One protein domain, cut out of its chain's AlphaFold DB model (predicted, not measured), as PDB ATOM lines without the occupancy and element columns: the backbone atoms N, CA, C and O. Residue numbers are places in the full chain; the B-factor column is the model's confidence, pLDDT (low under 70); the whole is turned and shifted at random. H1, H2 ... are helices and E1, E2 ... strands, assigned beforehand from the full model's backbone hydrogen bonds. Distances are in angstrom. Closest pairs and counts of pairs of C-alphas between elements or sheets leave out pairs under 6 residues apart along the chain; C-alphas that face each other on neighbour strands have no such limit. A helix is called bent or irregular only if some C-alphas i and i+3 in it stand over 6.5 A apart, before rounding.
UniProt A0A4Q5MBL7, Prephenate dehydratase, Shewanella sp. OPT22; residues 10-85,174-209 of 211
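Overview. This is residues 10 to 85 and 174 to 209 of the 211 residues of the protein "Prephenate dehydratase" of Shewanella sp. OPT22 (UniProt A0A4Q5MBL7). A strongly twisted sheet of three strands, its long strands E2 and E3 sharply bent, has H1, H2 and H3 on one face and the longest helix, H4, across the other. H2 and H3 are side by side, and H1 sits apart from both. The printed part has 112 residues with four named helices and three named strands, in the order H1 H2 E1 H3 E2 E3 H4; the sheet, E1 E3 E2, is antiparallel and the class mixed. It is compact, with a radius of gyration of the C-alphas of 13.3 A and spans of 37 by 32 by 28 A.

Arrangement. H1, residues 10 to 20, runs across the strands at a height over the sheet of 8.6 A; its closest C-alphas to E2, residues 72 to 84, are Phe 17 and Val 81, 6.3 A apart. H2, residues 34 to 43, touches H3, residues 63 to 71, the same way at a shallow tilt of 30 degrees, closest at C-alphas 35 and 68, 5.3 A. E1, residues 48 to 54, is antiparallel to E3, residues 175 to 185, with N 48 and O 181 within hydrogen-bond range at 2.8 A. E3 is also antiparallel to E2, with N 78 and O 180 at 2.8 A. E1, H3 and E2 form a split strand-helix-strand unit, two strands running the same way with E3 between them, its crossover right-handed. H4, residues 192 to 207, on the opposite face, touches H3 with residues 192 to 199 alone, about perpendicular at 74 degrees, closest at C-alphas 70 and 195, 5.6 A. In H1, H2 and H4 every O i to N i+4 pair is within hydrogen-bond range; in H3, 4 of 5 are.

Along the chain. H1 begins at C-alpha 10 (312.364, 166.670, 153.757). E2 spans 27.2 A and bends by 95 degrees at residue 75; E3 spans 28.6 A and bends by 70 degrees at residue 182. H4 spans 22.8 A and ends at C-alpha 207 (298.225, 168.857, 138.507).

Size, cuts and confidence. The C-alphas farthest apart, of Pro 22 and Pro 191, are 37.6 A apart. Residues 86 to 173 are not printed, and C-alphas 85 and 174 are 5.3 A apart across the cut. The link from H1 to H2, residues 21 to 33, is long. Confidence is under 70 at residues 25 and 207 to 209.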
ATOM      1  N   ASN A  10     313.488 167.379 153.139       88.31
ATOM      2  CA  ASN A  10     312.364 166.670 153.757       88.31
ATOM      3  C   ASN A  10     311.720 167.486 154.886       88.31
ATOM      4  O   ASN A  10     310.502 167.617 154.924       88.31
ATOM      5  N   ASP A  11     312.529 168.060 155.782       88.25
ATOM      6  CA  ASP A  11     312.036 168.915 156.870       88.25
ATOM      7  C   ASP A  11     311.274 170.133 156.320       88.25
ATOM      8  O   ASP A  11     310.153 170.417 156.736       88.25
ATOM      9  N   LEU A  12     311.820 170.790 155.295       89.50
ATOM     10  CA  LEU A  12     311.172 171.929 154.639       89.50
ATOM     11  C   LEU A  12     309.864 171.549 153.943       89.50
ATOM     12  O   LEU A  12     308.893 172.306 154.003       89.50
ATOM     13  N   ALA A  13     309.819 170.387 153.292       90.81
ATOM     14  CA  ALA A  13     308.610 169.894 152.649       90.81
ATOM     15  C   ALA A  13     307.524 169.557 153.687       90.81
ATOM     16  O   ALA A  13     306.370 169.942 153.497       90.81
ATOM     17  N   ILE A  14     307.895 168.941 154.818       88.75
ATOM     18  CA  ILE A  14     306.983 168.674 155.940       88.75
ATOM     19  C   ILE A  14     306.460 169.985 156.534       88.75
ATOM     20  O   ILE A  14     305.254 170.128 156.691       88.75
ATOM     21  N   GLN A  15     307.327 170.963 156.811       88.19
ATOM     22  CA  GLN A  15     306.909 172.273 157.332       88.19
ATOM     23  C   GLN A  15     305.964 173.001 156.368       88.19
ATOM     24  O   GLN A  15     304.959 173.581 156.784       88.19
ATOM     25  N   LYS A  16     306.255 172.961 155.062       89.31
ATOM     26  CA  LYS A  16     305.381 173.545 154.038       89.31
ATOM     27  C   LYS A  16     304.031 172.826 153.979       89.31
ATOM     28  O   LYS A  16     303.009 173.491 153.809       89.31
ATOM     29  N   PHE A  17     304.018 171.505 154.152       86.56
ATOM     30  CA  PHE A  17     302.796 170.713 154.212       86.56
ATOM     31  C   PHE A  17     301.948 171.055 155.444       86.56
ATOM     32  O   PHE A  17     300.783 171.425 155.312       86.56
ATOM     33  N   THR A  18     302.528 170.988 156.644       85.31
ATOM     34  CA  THR A  18     301.806 171.221 157.903       85.31
ATOM     35  C   THR A  18     301.268 172.644 157.998       85.31
ATOM     36  O   THR A  18     300.153 172.838 158.470       85.31
ATOM     37  N   LYS A  19     301.984 173.641 157.459       85.81
ATOM     38  CA  LYS A  19     301.484 175.022 157.367       85.81
ATOM     39  C   LYS A  19     300.218 175.143 156.509       85.81
ATOM     40  O   LYS A  19     299.355 175.956 156.824       85.81
ATOM     41  N   ARG A  20     300.096 174.355 155.432       84.19
ATOM     42  CA  ARG A  20     298.890 174.313 154.581       84.19
ATOM     43  C   ARG A  20     297.748 173.525 155.221       84.19
ATOM     44  O   ARG A  20     296.588 173.775 154.913       84.19
ATOM     45  N   HIS A  21     298.068 172.606 156.128       80.19
ATOM     46  CA  HIS A  21     297.104 171.730 156.785       80.19
ATOM     47  C   HIS A  21     297.279 171.741 158.312       80.19
ATOM     48  O   HIS A  21     297.593 170.705 158.898       80.19
ATOM     49  N   PRO A  22     297.040 172.880 158.993       75.31
ATOM     50  CA  PRO A  22     297.349 173.040 160.420       75.31
ATOM     51  C   PRO A  22     296.537 172.112 161.336       75.31
ATOM     52  O   PRO A  22     296.931 171.865 162.470       75.31
ATOM     53  N   LYS A  23     295.411 171.576 160.845       75.19
ATOM     54  CA  LYS A  23     294.575 170.601 161.563       75.19
ATOM     55  C   LYS A  23     295.140 169.173 161.527       75.19
ATOM     56  O   LYS A  23     294.684 168.329 162.292       75.19
ATOM     57  N   LEU A  24     296.102 168.884 160.646       71.38
ATOM     58  CA  LEU A  24     296.775 167.589 160.598       71.38
ATOM     59  C   LEU A  24     297.927 167.585 161.607       71.38
ATOM     60  O   LEU A  24     299.007 168.115 161.345       71.38
ATOM     61  N   LEU A  25     297.702 166.953 162.760       66.12
ATOM     62  CA  LEU A  25     298.759 166.657 163.725       66.12
ATOM     63  C   LEU A  25     299.623 165.513 163.182       66.12
ATOM     64  O   LEU A  25     299.315 164.335 163.358       66.12
ATOM     65  N   LEU A  26     300.697 165.867 162.478       73.50
ATOM     66  CA  LEU A  26     301.670 164.909 161.964       73.50
ATOM     67  C   LEU A  26     302.888 164.846 162.885       73.50
ATOM     68  O   LEU A  26     303.584 165.842 163.074       73.50
ATOM     69  N   THR A  27     303.192 163.647 163.380       79.75
ATOM     70  CA  THR A  27     304.444 163.354 164.091       79.75
ATOM     71  C   THR A  27     305.348 162.536 163.167       79.75
ATOM     72  O   THR A  27     305.242 161.306 163.137       79.75
ATOM     73  N   PRO A  28     306.208 163.183 162.356       80.56
ATOM     74  CA  PRO A  28     307.031 162.474 161.387       80.56
ATOM     75  C   PRO A  28     308.055 161.586 162.096       80.56
ATOM     76  O   PRO A  28     308.726 162.006 163.039       80.56
ATOM     77  N   THR A  29     308.200 160.359 161.600       83.38
ATOM     78  CA  THR A  29     309.263 159.433 162.002       83.38
ATOM     79  C   THR A  29     310.145 159.169 160.795       83.38
ATOM     80  O   THR A  29     309.645 158.766 159.749       83.38
ATOM     81  N   PHE A  30     311.450 159.398 160.930       82.31
ATOM     82  CA  PHE A  30     312.405 159.054 159.886       82.31
ATOM     83  C   PHE A  30     312.729 157.558 159.939       82.31
ATOM     84  O   PHE A  30     313.055 157.019 160.996       82.31
ATOM     85  N   THR A  31     312.634 156.899 158.789       82.88
ATOM     86  CA  THR A  31     312.720 155.436 158.615       82.88
ATOM     87  C   THR A  31     314.026 154.988 157.945       82.88
ATOM     88  O   THR A  31     314.227 153.798 157.696       82.88
ATOM     89  N   GLY A  32     314.935 155.927 157.658       78.94
ATOM     90  CA  GLY A  32     316.220 155.662 157.009       78.94
ATOM     91  C   GLY A  32     316.116 155.621 155.488       78.94
ATOM     92  O   GLY A  32     316.626 156.508 154.812       78.94
ATOM     93  N   THR A  33     315.447 154.599 154.954       83.81
ATOM     94  CA  THR A  33     315.345 154.343 153.508       83.81
ATOM     95  C   THR A  33     313.907 154.462 153.019       83.81
ATOM     96  O   THR A  33     312.970 154.248 153.789       83.81
ATOM     97  N   LEU A  34     313.717 154.745 151.723       87.62
ATOM     98  CA  LEU A  34     312.375 154.772 151.135       87.62
ATOM     99  C   LEU A  34     311.678 153.420 151.234       87.62
ATOM    100  O   LEU A  34     310.520 153.387 151.630       87.62
ATOM    101  N   ASN A  35     312.385 152.315 150.998       89.19
ATOM    102  CA  ASN A  35     311.787 150.992 151.155       89.19
ATOM    103  C   ASN A  35     311.241 150.776 152.581       89.19
ATOM    104  O   ASN A  35     310.104 150.346 152.751       89.19
ATOM    105  N   ASN A  36     311.990 151.181 153.617       91.00
ATOM    106  CA  ASN A  36     311.495 151.142 154.996       91.00
ATOM    107  C   ASN A  36     310.308 152.088 155.221       91.00
ATOM    108  O   ASN A  36     309.402 151.745 155.978       91.00
ATOM    109  N   THR A  37     310.294 153.267 154.589       92.75
ATOM    110  CA  THR A  37     309.150 154.189 154.655       92.75
ATOM    111  C   THR A  37     307.878 153.527 154.138       92.75
ATOM    112  O   THR A  37     306.866 153.552 154.833       92.75
ATOM    113  N   PHE A  38     307.927 152.915 152.951       95.31
ATOM    114  CA  PHE A  38     306.769 152.248 152.353       95.31
ATOM    115  C   PHE A  38     306.361 151.003 153.143       95.31
ATOM    116  O   PHE A  38     305.185 150.863 153.473       95.31
ATOM    117  N   LYS A  39     307.330 150.170 153.543       94.38
ATOM    118  CA  LYS A  39     307.101 148.989 154.382       94.38
ATOM    119  C   LYS A  39     306.356 149.332 155.668       94.38
ATOM    120  O   LYS A  39     305.280 148.802 155.917       94.38
ATOM    121  N   LEU A  40     306.896 150.255 156.467       93.25
ATOM    122  CA  LEU A  40     306.284 150.651 157.739       93.25
ATOM    123  C   LEU A  40     304.962 151.405 157.539       93.25
ATOM    124  O   LEU A  40     304.096 151.353 158.410       93.25
ATOM    125  N   GLY A  41     304.809 152.106 156.411       93.38
ATOM    126  CA  GLY A  41     303.547 152.710 155.988       93.38
ATOM    127  C   GLY A  41     302.451 151.661 155.815       93.38
ATOM    128  O   GLY A  41     301.411 151.750 156.467       93.38
ATOM    129  N   ALA A  42     302.729 150.637 155.008       94.12
ATOM    130  CA  ALA A  42     301.801 149.549 154.727       94.12
ATOM    131  C   ALA A  42     301.529 148.670 155.962       94.12
ATOM    132  O   ALA A  42     300.376 148.450 156.319       94.12
ATOM    133  N   GLU A  43     302.574 148.199 156.652       93.75
ATOM    134  CA  GLU A  43     302.456 147.236 157.764       93.75
ATOM    135  C   GLU A  43     301.775 147.815 159.011       93.75
ATOM    136  O   GLU A  43     301.171 147.079 159.789       93.75
ATOM    137  N   HIS A  44     301.861 149.131 159.220       91.38
ATOM    138  CA  HIS A  44     301.315 149.785 160.412       91.38
ATOM    139  C   HIS A  44     300.194 150.781 160.107       91.38
ATOM    140  O   HIS A  44     299.879 151.611 160.963       91.38
ATOM    141  N   ALA A  45     299.620 150.736 158.899       85.38
ATOM    142  CA  ALA A  45     298.586 151.666 158.438       85.38
ATOM    143  C   ALA A  45     298.962 153.151 158.658       85.38
ATOM    144  O   ALA A  45     298.123 153.991 158.997       85.38
ATOM    145  N   LYS A  46     300.250 153.477 158.483       90.19
ATOM    146  CA  LYS A  46     300.795 154.833 158.626       90.19
ATOM    147  C   LYS A  46     300.829 155.542 157.277       90.19
ATOM    148  O   LYS A  46     300.850 154.927 156.218       90.19
ATOM    149  N   LEU A  47     300.871 156.870 157.327       91.81
ATOM    150  CA  LEU A  47     301.063 157.678 156.127       91.81
ATOM    151  C   LEU A  47     302.533 157.670 155.706       91.81
ATOM    152  O   LEU A  47     303.429 157.806 156.541       91.81
ATOM    153  N   VAL A  48     302.760 157.573 154.403       93.81
ATOM    154  CA  VAL A  48     304.073 157.679 153.769       93.81
ATOM    155  C   VAL A  48     304.249 159.102 153.262       93.81
ATOM    156  O   VAL A  48     303.408 159.600 152.517       93.81
ATOM    157  N   PHE A  49     305.344 159.751 153.655       92.50
ATOM    158  CA  PHE A  49     305.757 161.043 153.113       92.50
ATOM    159  C   PHE A  49     307.130 160.915 152.458       92.50
ATOM    160  O   PHE A  49     308.104 160.584 153.134       92.50
ATOM    161  N   THR A  50     307.220 161.165 151.153       93.06
ATOM    162  CA  THR A  50     308.487 161.058 150.416       93.06
ATOM    163  C   THR A  50     308.518 161.950 149.183       93.06
ATOM    164  O   THR A  50     307.478 162.260 148.605       93.06
ATOM    165  N   ALA A  51     309.731 162.316 148.758       92.81
ATOM    166  CA  ALA A  51     309.981 162.786 147.403       92.81
ATOM    167  C   ALA A  51     309.642 161.674 146.402       92.81
ATOM    168  O   ALA A  51     309.994 160.512 146.624       92.81
ATOM    169  N   VAL A  52     308.979 162.039 145.309       94.94
ATOM    170  CA  VAL A  52     308.606 161.109 144.229       94.94
ATOM    171  C   VAL A  52     309.073 161.583 142.857       94.94
ATOM    172  O   VAL A  52     309.304 160.762 141.976       94.94
ATOM    173  N   SER A  53     309.279 162.891 142.693       93.69
ATOM    174  CA  SER A  53     309.787 163.504 141.467       93.69
ATOM    175  C   SER A  53     310.727 164.659 141.801       93.69
ATOM    176  O   SER A  53     310.530 165.364 142.790       93.69
ATOM    177  N   ASN A  54     311.767 164.839 140.996       90.81
ATOM    178  CA  ASN A  54     312.683 165.962 140.997       90.81
ATOM    179  C   ASN A  54     313.016 166.350 139.549       90.81
ATOM    180  O   ASN A  54     313.599 165.576 138.789       90.81
ATOM    181  N   SER A  55     312.713 167.598 139.195       90.06
ATOM    182  CA  SER A  55     312.839 168.118 137.835       90.06
ATOM    183  C   SER A  55     314.280 168.237 137.322       90.06
ATOM    184  O   SER A  55     314.484 168.566 136.157       90.06
ATOM    185  N   SER A  56     315.290 168.028 138.171       85.25
ATOM    186  CA  SER A  56     316.697 167.969 137.756       85.25
ATOM    187  C   SER A  56     317.171 166.557 137.400       85.25
ATOM    188  O   SER A  56     318.330 166.390 137.026       85.25
ATOM    189  N   LEU A  57     316.346 165.526 137.604       82.06
ATOM    190  CA  LEU A  57     316.696 164.139 137.307       82.06
ATOM    191  C   LEU A  57     316.300 163.774 135.874       82.06
ATOM    192  O   LEU A  57     315.245 164.173 135.378       82.06
ATOM    193  N   LYS A  58     317.113 162.938 135.220       76.00
ATOM    194  CA  LYS A  58     316.732 162.310 133.950       76.00
ATOM    195  C   LYS A  58     315.537 161.382 134.200       76.00
ATOM    196  O   LYS A  58     315.640 160.472 135.015       76.00
ATOM    197  N   GLY A  59     314.424 161.621 133.508       78.88
ATOM    198  CA  GLY A  59     313.164 160.893 133.720       78.88
ATOM    199  C   GLY A  59     312.277 161.458 134.834       78.88
ATOM    200  O   GLY A  59     311.197 160.923 135.048       78.88
ATOM    201  N   LEU A  60     312.699 162.546 135.497       88.38
ATOM    202  CA  LEU A  60     311.972 163.319 136.515       88.38
ATOM    203  C   LEU A  60     311.648 162.566 137.815       88.38
ATOM    204  O   LEU A  60     311.748 163.150 138.882       88.38
ATOM    205  N   LEU A  61     311.304 161.282 137.783       93.25
ATOM    206  CA  LEU A  61     310.963 160.515 138.978       93.25
ATOM    207  C   LEU A  61     312.194 160.190 139.833       93.25
ATOM    208  O   LEU A  61     313.304 160.013 139.334       93.25
ATOM    209  N   VAL A  62     311.980 160.063 141.143       92.69
ATOM    210  CA  VAL A  62     312.991 159.568 142.084       92.69
ATOM    211  C   VAL A  62     313.058 158.040 141.960       92.69
ATOM    212  O   VAL A  62     312.101 157.370 142.359       92.69
ATOM    213  N   PRO A  63     314.165 157.445 141.468       92.31
ATOM    214  CA  PRO A  63     314.211 156.012 141.169       92.31
ATOM    215  C   PRO A  63     313.919 155.125 142.379       92.31
ATOM    216  O   PRO A  63     313.229 154.123 142.251       92.31
ATOM    217  N   GLN A  64     314.378 155.514 143.570       91.88
ATOM    218  CA  GLN A  64     314.144 154.757 144.801       91.88
ATOM    219  C   GLN A  64     312.674 154.775 145.243       91.88
ATOM    220  O   GLN A  64     312.227 153.848 145.915       91.88
ATOM    221  N   ALA A  65     311.915 155.815 144.878       95.06
ATOM    222  CA  ALA A  65     310.474 155.840 145.107       95.06
ATOM    223  C   ALA A  65     309.768 154.880 144.140       95.06
ATOM    224  O   ALA A  65     308.924 154.102 144.569       95.06
ATOM    225  N   VAL A  66     310.170 154.873 142.863       96.56
ATOM    226  CA  VAL A  66     309.641 153.937 141.858       96.56
ATOM    227  C   VAL A  66     309.974 152.486 142.219       96.56
ATOM    228  O   VAL A  66     309.102 151.632 142.139       96.56
ATOM    229  N   GLN A  67     311.195 152.214 142.690       96.44
ATOM    230  CA  GLN A  67     311.604 150.894 143.181       96.44
ATOM    231  C   GLN A  67     310.723 150.418 144.336       96.44
ATOM    232  O   GLN A  67     310.270 149.282 144.319       96.44
ATOM    233  N   ALA A  68     310.424 151.280 145.314       96.69
ATOM    234  CA  ALA A  68     309.489 150.915 146.377       96.69
ATOM    235  C   ALA A  68     308.085 150.626 145.810       96.69
ATOM    236  O   ALA A  68     307.445 149.656 146.195       96.69
ATOM    237  N   LEU A  69     307.619 151.407 144.836       97.56
ATOM    238  CA  LEU A  69     306.311 151.209 144.199       97.56
ATOM    239  C   LEU A  69     306.203 149.950 143.319       97.56
ATOM    240  O   LEU A  69     305.108 149.618 142.859       97.56
ATOM    241  N   GLN A  70     307.302 149.223 143.106       98.06
ATOM    242  CA  GLN A  70     307.237 147.872 142.555       98.06
ATOM    243  C   GLN A  70     306.563 146.913 143.543       98.06
ATOM    244  O   GLN A  70     305.737 146.112 143.126       98.06
ATOM    245  N   ASP A  71     306.858 147.034 144.840       97.94
ATOM    246  CA  ASP A  71     306.322 146.168 145.901       97.94
ATOM    247  C   ASP A  71     305.059 146.735 146.575       97.94
ATOM    248  O   ASP A  71     304.296 146.001 147.210       97.94
ATOM    249  N   TYR A  72     304.838 148.046 146.465       97.75
ATOM    250  CA  TYR A  72     303.740 148.760 147.118       97.75
ATOM    251  C   TYR A  72     302.909 149.552 146.112       97.75
ATOM    252  O   TYR A  72     303.403 149.986 145.075       97.75
ATOM    253  N   GLU A  73     301.646 149.785 146.435       96.81
ATOM    254  CA  GLU A  73     300.726 150.564 145.613       96.81
ATOM    255  C   GLU A  73     300.182 151.761 146.392       96.81
ATOM    256  O   GLU A  73     299.982 151.699 147.607       96.81
ATOM    257  N   ILE A  74     299.959 152.875 145.689       96.62
ATOM    258  CA  ILE A  74     299.369 154.084 146.266       96.62
ATOM    259  C   ILE A  74     297.848 153.936 146.294       96.62
ATOM    260  O   ILE A  74     297.185 154.176 145.287       96.62
ATOM    261  N   ASP A  75     297.293 153.656 147.474       94.31
ATOM    262  CA  ASP A  75     295.842 153.665 147.706       94.31
ATOM    263  C   ASP A  75     295.244 155.045 147.462       94.31
ATOM    264  O   ASP A  75     294.225 155.230 146.795       94.31
ATOM    265  N   ARG A  76     295.856 156.045 148.102       92.62
ATOM    266  CA  ARG A  76     295.319 157.398 148.149       92.62
ATOM    267  C   ARG A  76     296.415 158.407 148.412       92.62
ATOM    268  O   ARG A  76     297.121 158.321 149.417       92.62
ATOM    269  N   VAL A  77     296.464 159.437 147.576       92.88
ATOM    270  CA  VAL A  77     297.220 160.657 147.860       92.88
ATOM    271  C   VAL A  77     296.372 161.556 148.757       92.88
ATOM    272  O   VAL A  77     295.240 161.905 148.428       92.88
ATOM    273  N   LEU A  78     296.913 161.901 149.922       88.94
ATOM    274  CA  LEU A  78     296.299 162.806 150.895       88.94
ATOM    275  C   LEU A  78     296.841 164.228 150.783       88.94
ATOM    276  O   LEU A  78     296.225 165.160 151.294       88.94
ATOM    277  N   GLY A  79     297.990 164.400 150.136       87.44
ATOM    278  CA  GLY A  79     298.547 165.717 149.923       87.44
ATOM    279  C   GLY A  79     299.798 165.729 149.065       87.44
ATOM    280  O   GLY A  79     300.464 164.710 148.883       87.44
ATOM    281  N   HIS A  80     300.101 166.918 148.557       90.69
ATOM    282  CA  HIS A  80     301.197 167.177 147.638       90.69
ATOM    283  C   HIS A  80     301.912 168.477 148.026       90.69
ATOM    284  O   HIS A  80     301.281 169.489 148.352       90.69
ATOM    285  N   VAL A  81     303.243 168.452 147.984       91.56
ATOM    286  CA  VAL A  81     304.082 169.639 148.142       91.56
ATOM    287  C   VAL A  81     305.144 169.664 147.067       91.56
ATOM    288  O   VAL A  81     305.979 168.772 146.993       91.56
ATOM    289  N   GLU A  82     305.192 170.765 146.334       91.50
ATOM    290  CA  GLU A  82     306.332 171.098 145.496       91.50
ATOM    291  C   GLU A  82     307.291 172.030 146.245       91.50
ATOM    292  O   GLU A  82     306.875 173.039 146.834       91.50
ATOM    293  N   LEU A  83     308.581 171.702 146.241       91.62
ATOM    294  CA  LEU A  83     309.631 172.475 146.891       91.62
ATOM    295  C   LEU A  83     310.732 172.837 145.881       91.62
ATOM    296  O   LEU A  83     311.379 171.933 145.352       91.62
ATOM    297  N   PRO A  84     311.011 174.135 145.652       90.88
ATOM    298  CA  PRO A  84     312.186 174.552 144.897       90.88
ATOM    299  C   PRO A  84     313.476 174.055 145.560       90.88
ATOM    300  O   PRO A  84     313.684 174.246 146.762       90.88
ATOM    301  N   ILE A  85     314.364 173.463 144.769       89.38
ATOM    302  CA  ILE A  85     315.659 172.958 145.213       89.38
ATOM    303  C   ILE A  85     316.712 174.039 145.005       89.38
ATOM    304  O   ILE A  85     317.140 174.327 143.891       89.38
ATOM    305  N   ALA A 174     315.132 173.976 139.507       89.44
ATOM    306  CA  ALA A 174     314.856 172.628 139.979       89.44
ATOM    307  C   ALA A 174     313.824 172.652 141.109       89.44
ATOM    308  O   ALA A 174     313.898 173.484 142.015       89.44
ATOM    309  N   HIS A 175     312.881 171.723 141.067       91.94
ATOM    310  CA  HIS A 175     311.901 171.518 142.121       91.94
ATOM    311  C   HIS A 175     311.721 170.025 142.376       91.94
ATOM    312  O   HIS A 175     311.952 169.190 141.506       91.94
ATOM    313  N   THR A 176     311.341 169.683 143.601       92.69
ATOM    314  CA  THR A 176     311.023 168.315 144.014       92.69
ATOM    315  C   THR A 176     309.583 168.261 144.484       92.69
ATOM    316  O   THR A 176     309.157 169.097 145.283       92.69
ATOM    317  N   GLN A 177     308.849 167.271 143.995       94.06
ATOM    318  CA  GLN A 177     307.492 166.972 144.418       94.06
ATOM    319  C   GLN A 177     307.515 165.880 145.483       94.06
ATOM    320  O   GLN A 177     308.167 164.840 145.337       94.06
ATOM    321  N   PHE A 178     306.787 166.139 146.562       94.06
ATOM    322  CA  PHE A 178     306.601 165.255 147.698       94.06
ATOM    323  C   PHE A 178     305.132 164.883 147.811       94.06
ATOM    324  O   PHE A 178     304.265 165.755 147.704       94.06
ATOM    325  N   LEU A 179     304.859 163.612 148.091       94.38
ATOM    326  CA  LEU A 179     303.508 163.120 148.340       94.38
ATOM    327  C   LEU A 179     303.364 162.665 149.785       94.38
ATOM    328  O   LEU A 179     304.261 162.019 150.326       94.38
ATOM    329  N   LEU A 180     302.210 162.976 150.376       92.69
ATOM    330  CA  LEU A 180     301.681 162.312 151.559       92.69
ATOM    331  C   LEU A 180     300.627 161.308 151.095       92.69
ATOM    332  O   LEU A 180     299.625 161.704 150.498       92.69
ATOM    333  N   MET A 181     300.827 160.027 151.373       94.44
ATOM    334  CA  MET A 181     299.998 158.962 150.815       94.44
ATOM    335  C   MET A 181     299.711 157.837 151.805       94.44
ATOM    336  O   MET A 181     300.466 157.604 152.748       94.44
ATOM    337  N   LYS A 182     298.598 157.143 151.568       95.44
ATOM    338  CA  LYS A 182     298.364 155.784 152.056       95.44
ATOM    339  C   LYS A 182     298.833 154.803 150.993       95.44
ATOM    340  O   LYS A 182     298.627 155.055 149.805       95.44
ATOM    341  N   VAL A 183     299.464 153.730 151.444       97.00
ATOM    342  CA  VAL A 183     299.971 152.668 150.582       97.00
ATOM    343  C   VAL A 183     299.616 151.313 151.171       97.00
ATOM    344  O   VAL A 183     299.554 151.173 152.396       97.00
ATOM    345  N   HIS A 184     299.486 150.317 150.306       96.94
ATOM    346  CA  HIS A 184     299.393 148.916 150.692       96.94
ATOM    347  C   HIS A 184     300.458 148.097 149.964       96.94
ATOM    348  O   HIS A 184     301.019 148.519 148.951       96.94
ATOM    349  N   LYS A 185     300.773 146.923 150.510       97.44
ATOM    350  CA  LYS A 185     301.677 145.975 149.860       97.44
ATOM    351  C   LYS A 185     300.932 145.263 148.736       97.44
ATOM    352  O   LYS A 185     299.844 144.740 148.974       97.44
ATOM    353  N   ARG A 186     301.520 145.210 147.543       97.31
ATOM    354  CA  ARG A 186     300.936 144.480 146.413       97.31
ATOM    355  C   ARG A 186     300.949 142.978 146.673       97.31
ATOM    356  O   ARG A 186     301.808 142.463 147.389       97.31
ATOM    357  N   ALA A 187     300.024 142.267 146.033       97.06
ATOM    358  CA  ALA A 187     300.017 140.806 146.053       97.06
ATOM    359  C   ALA A 187     301.259 140.217 145.359       97.06
ATOM    360  O   ALA A 187     301.791 139.209 145.815       97.06
ATOM    361  N   GLN A 188     301.718 140.853 144.276       97.12
ATOM    362  CA  GLN A 188     302.939 140.513 143.547       97.12
ATOM    363  C   GLN A 188     303.670 141.796 143.127       97.12
ATOM    364  O   GLN A 188     302.994 142.773 142.785       97.12
ATOM    365  N   PRO A 189     305.016 141.816 143.131       97.50
ATOM    366  CA  PRO A 189     305.770 142.961 142.645       97.50
ATOM    367  C   PRO A 189     305.522 143.223 141.158       97.50
ATOM    368  O   PRO A 189     305.400 142.285 140.367       97.50
ATOM    369  N   ILE A 190     305.512 144.494 140.763       98.38
ATOM    370  CA  ILE A 190     305.398 144.902 139.358       98.38
ATOM    371  C   ILE A 190     306.746 145.382 138.786       98.38
ATOM    372  O   ILE A 190     307.625 145.841 139.523       98.38
ATOM    373  N   PRO A 191     306.946 145.312 137.459       98.25
ATOM    374  CA  PRO A 191     308.101 145.907 136.791       98.25
ATOM    375  C   PRO A 191     308.241 147.421 137.019       98.25
ATOM    376  O   PRO A 191     307.253 148.151 137.114       98.25
ATOM    377  N   PHE A 192     309.485 147.910 137.022       96.88
ATOM    378  CA  PHE A 192     309.820 149.323 137.252       96.88
ATOM    379  C   PHE A 192     309.090 150.281 136.299       96.88
ATOM    380  O   PHE A 192     308.622 151.333 136.722       96.88
ATOM    381  N   ASN A 193     308.968 149.932 135.015       97.25
ATOM    382  CA  ASN A 193     308.283 150.765 134.025       97.25
ATOM    383  C   ASN A 193     306.778 150.894 134.304       97.25
ATOM    384  O   ASN A 193     306.230 151.975 134.107       97.25
ATOM    385  N   LEU A 194     306.127 149.837 134.802       97.81
ATOM    386  CA  LEU A 194     304.719 149.905 135.204       97.81
ATOM    387  C   LEU A 194     304.552 150.763 136.463       97.81
ATOM    388  O   LEU A 194     303.736 151.678 136.461       97.81
ATOM    389  N   ALA A 195     305.397 150.566 137.483       97.56
ATOM    390  CA  ALA A 195     305.395 151.408 138.684       97.56
ATOM    391  C   ALA A 195     305.644 152.893 138.353       97.56
ATOM    392  O   ALA A 195     305.011 153.789 138.913       97.56
ATOM    393  N   SER A 196     306.546 153.158 137.404       96.94
ATOM    394  CA  SER A 196     306.837 154.497 136.889       96.94
ATOM    395  C   SER A 196     305.625 155.117 136.192       96.94
ATOM    396  O   SER A 196     305.339 156.296 136.406       96.94
ATOM    397  N   ALA A 197     304.920 154.347 135.358       96.50
ATOM    398  CA  ALA A 197     303.738 154.815 134.642       96.50
ATOM    399  C   ALA A 197     302.595 155.137 135.614       96.50
ATOM    400  O   ALA A 197     302.033 156.229 135.554       96.50
ATOM    401  N   GLU A 198     302.316 154.246 136.571       96.62
ATOM    402  CA  GLU A 198     301.295 154.472 137.599       96.62
ATOM    403  C   GLU A 198     301.585 155.727 138.433       96.62
ATOM    404  O   GLU A 198     300.692 156.546 138.647       96.62
ATOM    405  N   LEU A 199     302.837 155.923 138.868       96.31
ATOM    406  CA  LEU A 199     303.223 157.129 139.602       96.31
ATOM    407  C   LEU A 199     303.056 158.396 138.751       96.31
ATOM    408  O   LEU A 199     302.619 159.420 139.272       96.31
ATOM    409  N   THR A 200     303.373 158.331 137.458       94.75
ATOM    410  CA  THR A 200     303.230 159.470 136.536       94.75
ATOM    411  C   THR A 200     301.768 159.893 136.416       94.75
ATOM    412  O   THR A 200     301.465 161.058 136.658       94.75
ATOM    413  N   VAL A 201     300.855 158.942 136.189       93.62
ATOM    414  CA  VAL A 201     299.406 159.214 136.139       93.62
ATOM    415  C   VAL A 201     298.926 159.865 137.439       93.62
ATOM    416  O   VAL A 201     298.215 160.867 137.413       93.62
ATOM    417  N   LYS A 202     299.372 159.367 138.604       93.12
ATOM    418  CA  LYS A 202     299.015 159.983 139.896       93.12
ATOM    419  C   LYS A 202     299.520 161.421 140.033       93.12
ATOM    420  O   LYS A 202     298.861 162.213 140.698       93.12
ATOM    421  N   LEU A 203     300.676 161.762 139.464       91.25
ATOM    422  CA  LEU A 203     301.208 163.129 139.491       91.25
ATOM    423  C   LEU A 203     300.460 164.063 138.525       91.25
ATOM    424  O   LEU A 203     300.192 165.214 138.873       91.25
ATOM    425  N   GLU A 204     300.070 163.568 137.353       88.19
ATOM    426  CA  GLU A 204     299.256 164.310 136.383       88.19
ATOM    427  C   GLU A 204     297.864 164.631 136.952       88.19
ATOM    428  O   GLU A 204     297.449 165.793 136.949       88.19
ATOM    429  N   ASP A 205     297.206 163.651 137.585       85.75
ATOM    430  CA  ASP A 205     295.913 163.819 138.268       85.75
ATOM    431  C   ASP A 205     295.935 164.904 139.358       85.75
ATOM    432  O   ASP A 205     294.913 165.527 139.662       85.75
ATOM    433  N   LEU A 206     297.085 165.102 140.007       81.94
ATOM    434  CA  LEU A 206     297.261 166.132 141.032       81.94
ATOM    435  C   LEU A 206     297.454 167.517 140.427       81.94
ATOM    436  O   LEU A 206     297.100 168.502 141.069       81.94
ATOM    437  N   THR A 207     298.002 167.595 139.217       66.44
ATOM    438  CA  THR A 207     298.225 168.857 138.507       66.44
ATOM    439  C   THR A 207     296.900 169.410 137.982       66.44
ATOM    440  O   THR A 207     296.624 170.593 138.151       66.44
ATOM    441  N   LEU A 208     296.018 168.536 137.483       58.00
ATOM    442  CA  LEU A 208     294.681 168.892 136.985       58.00
ATOM    443  C   LEU A 208     293.690 169.348 138.075       58.00
ATOM    444  O   LEU A 208     292.639 169.889 137.763       58.00
ATOM    445  N   LYS A 209     293.992 169.117 139.360       53.19
ATOM    446  CA  LYS A 209     293.137 169.518 140.500       53.19
ATOM    447  C   LYS A 209     293.536 170.852 141.132       53.19
ATOM    448  O   LYS A 209     292.982 171.221 142.168       53.19
TER     449      LYS A 209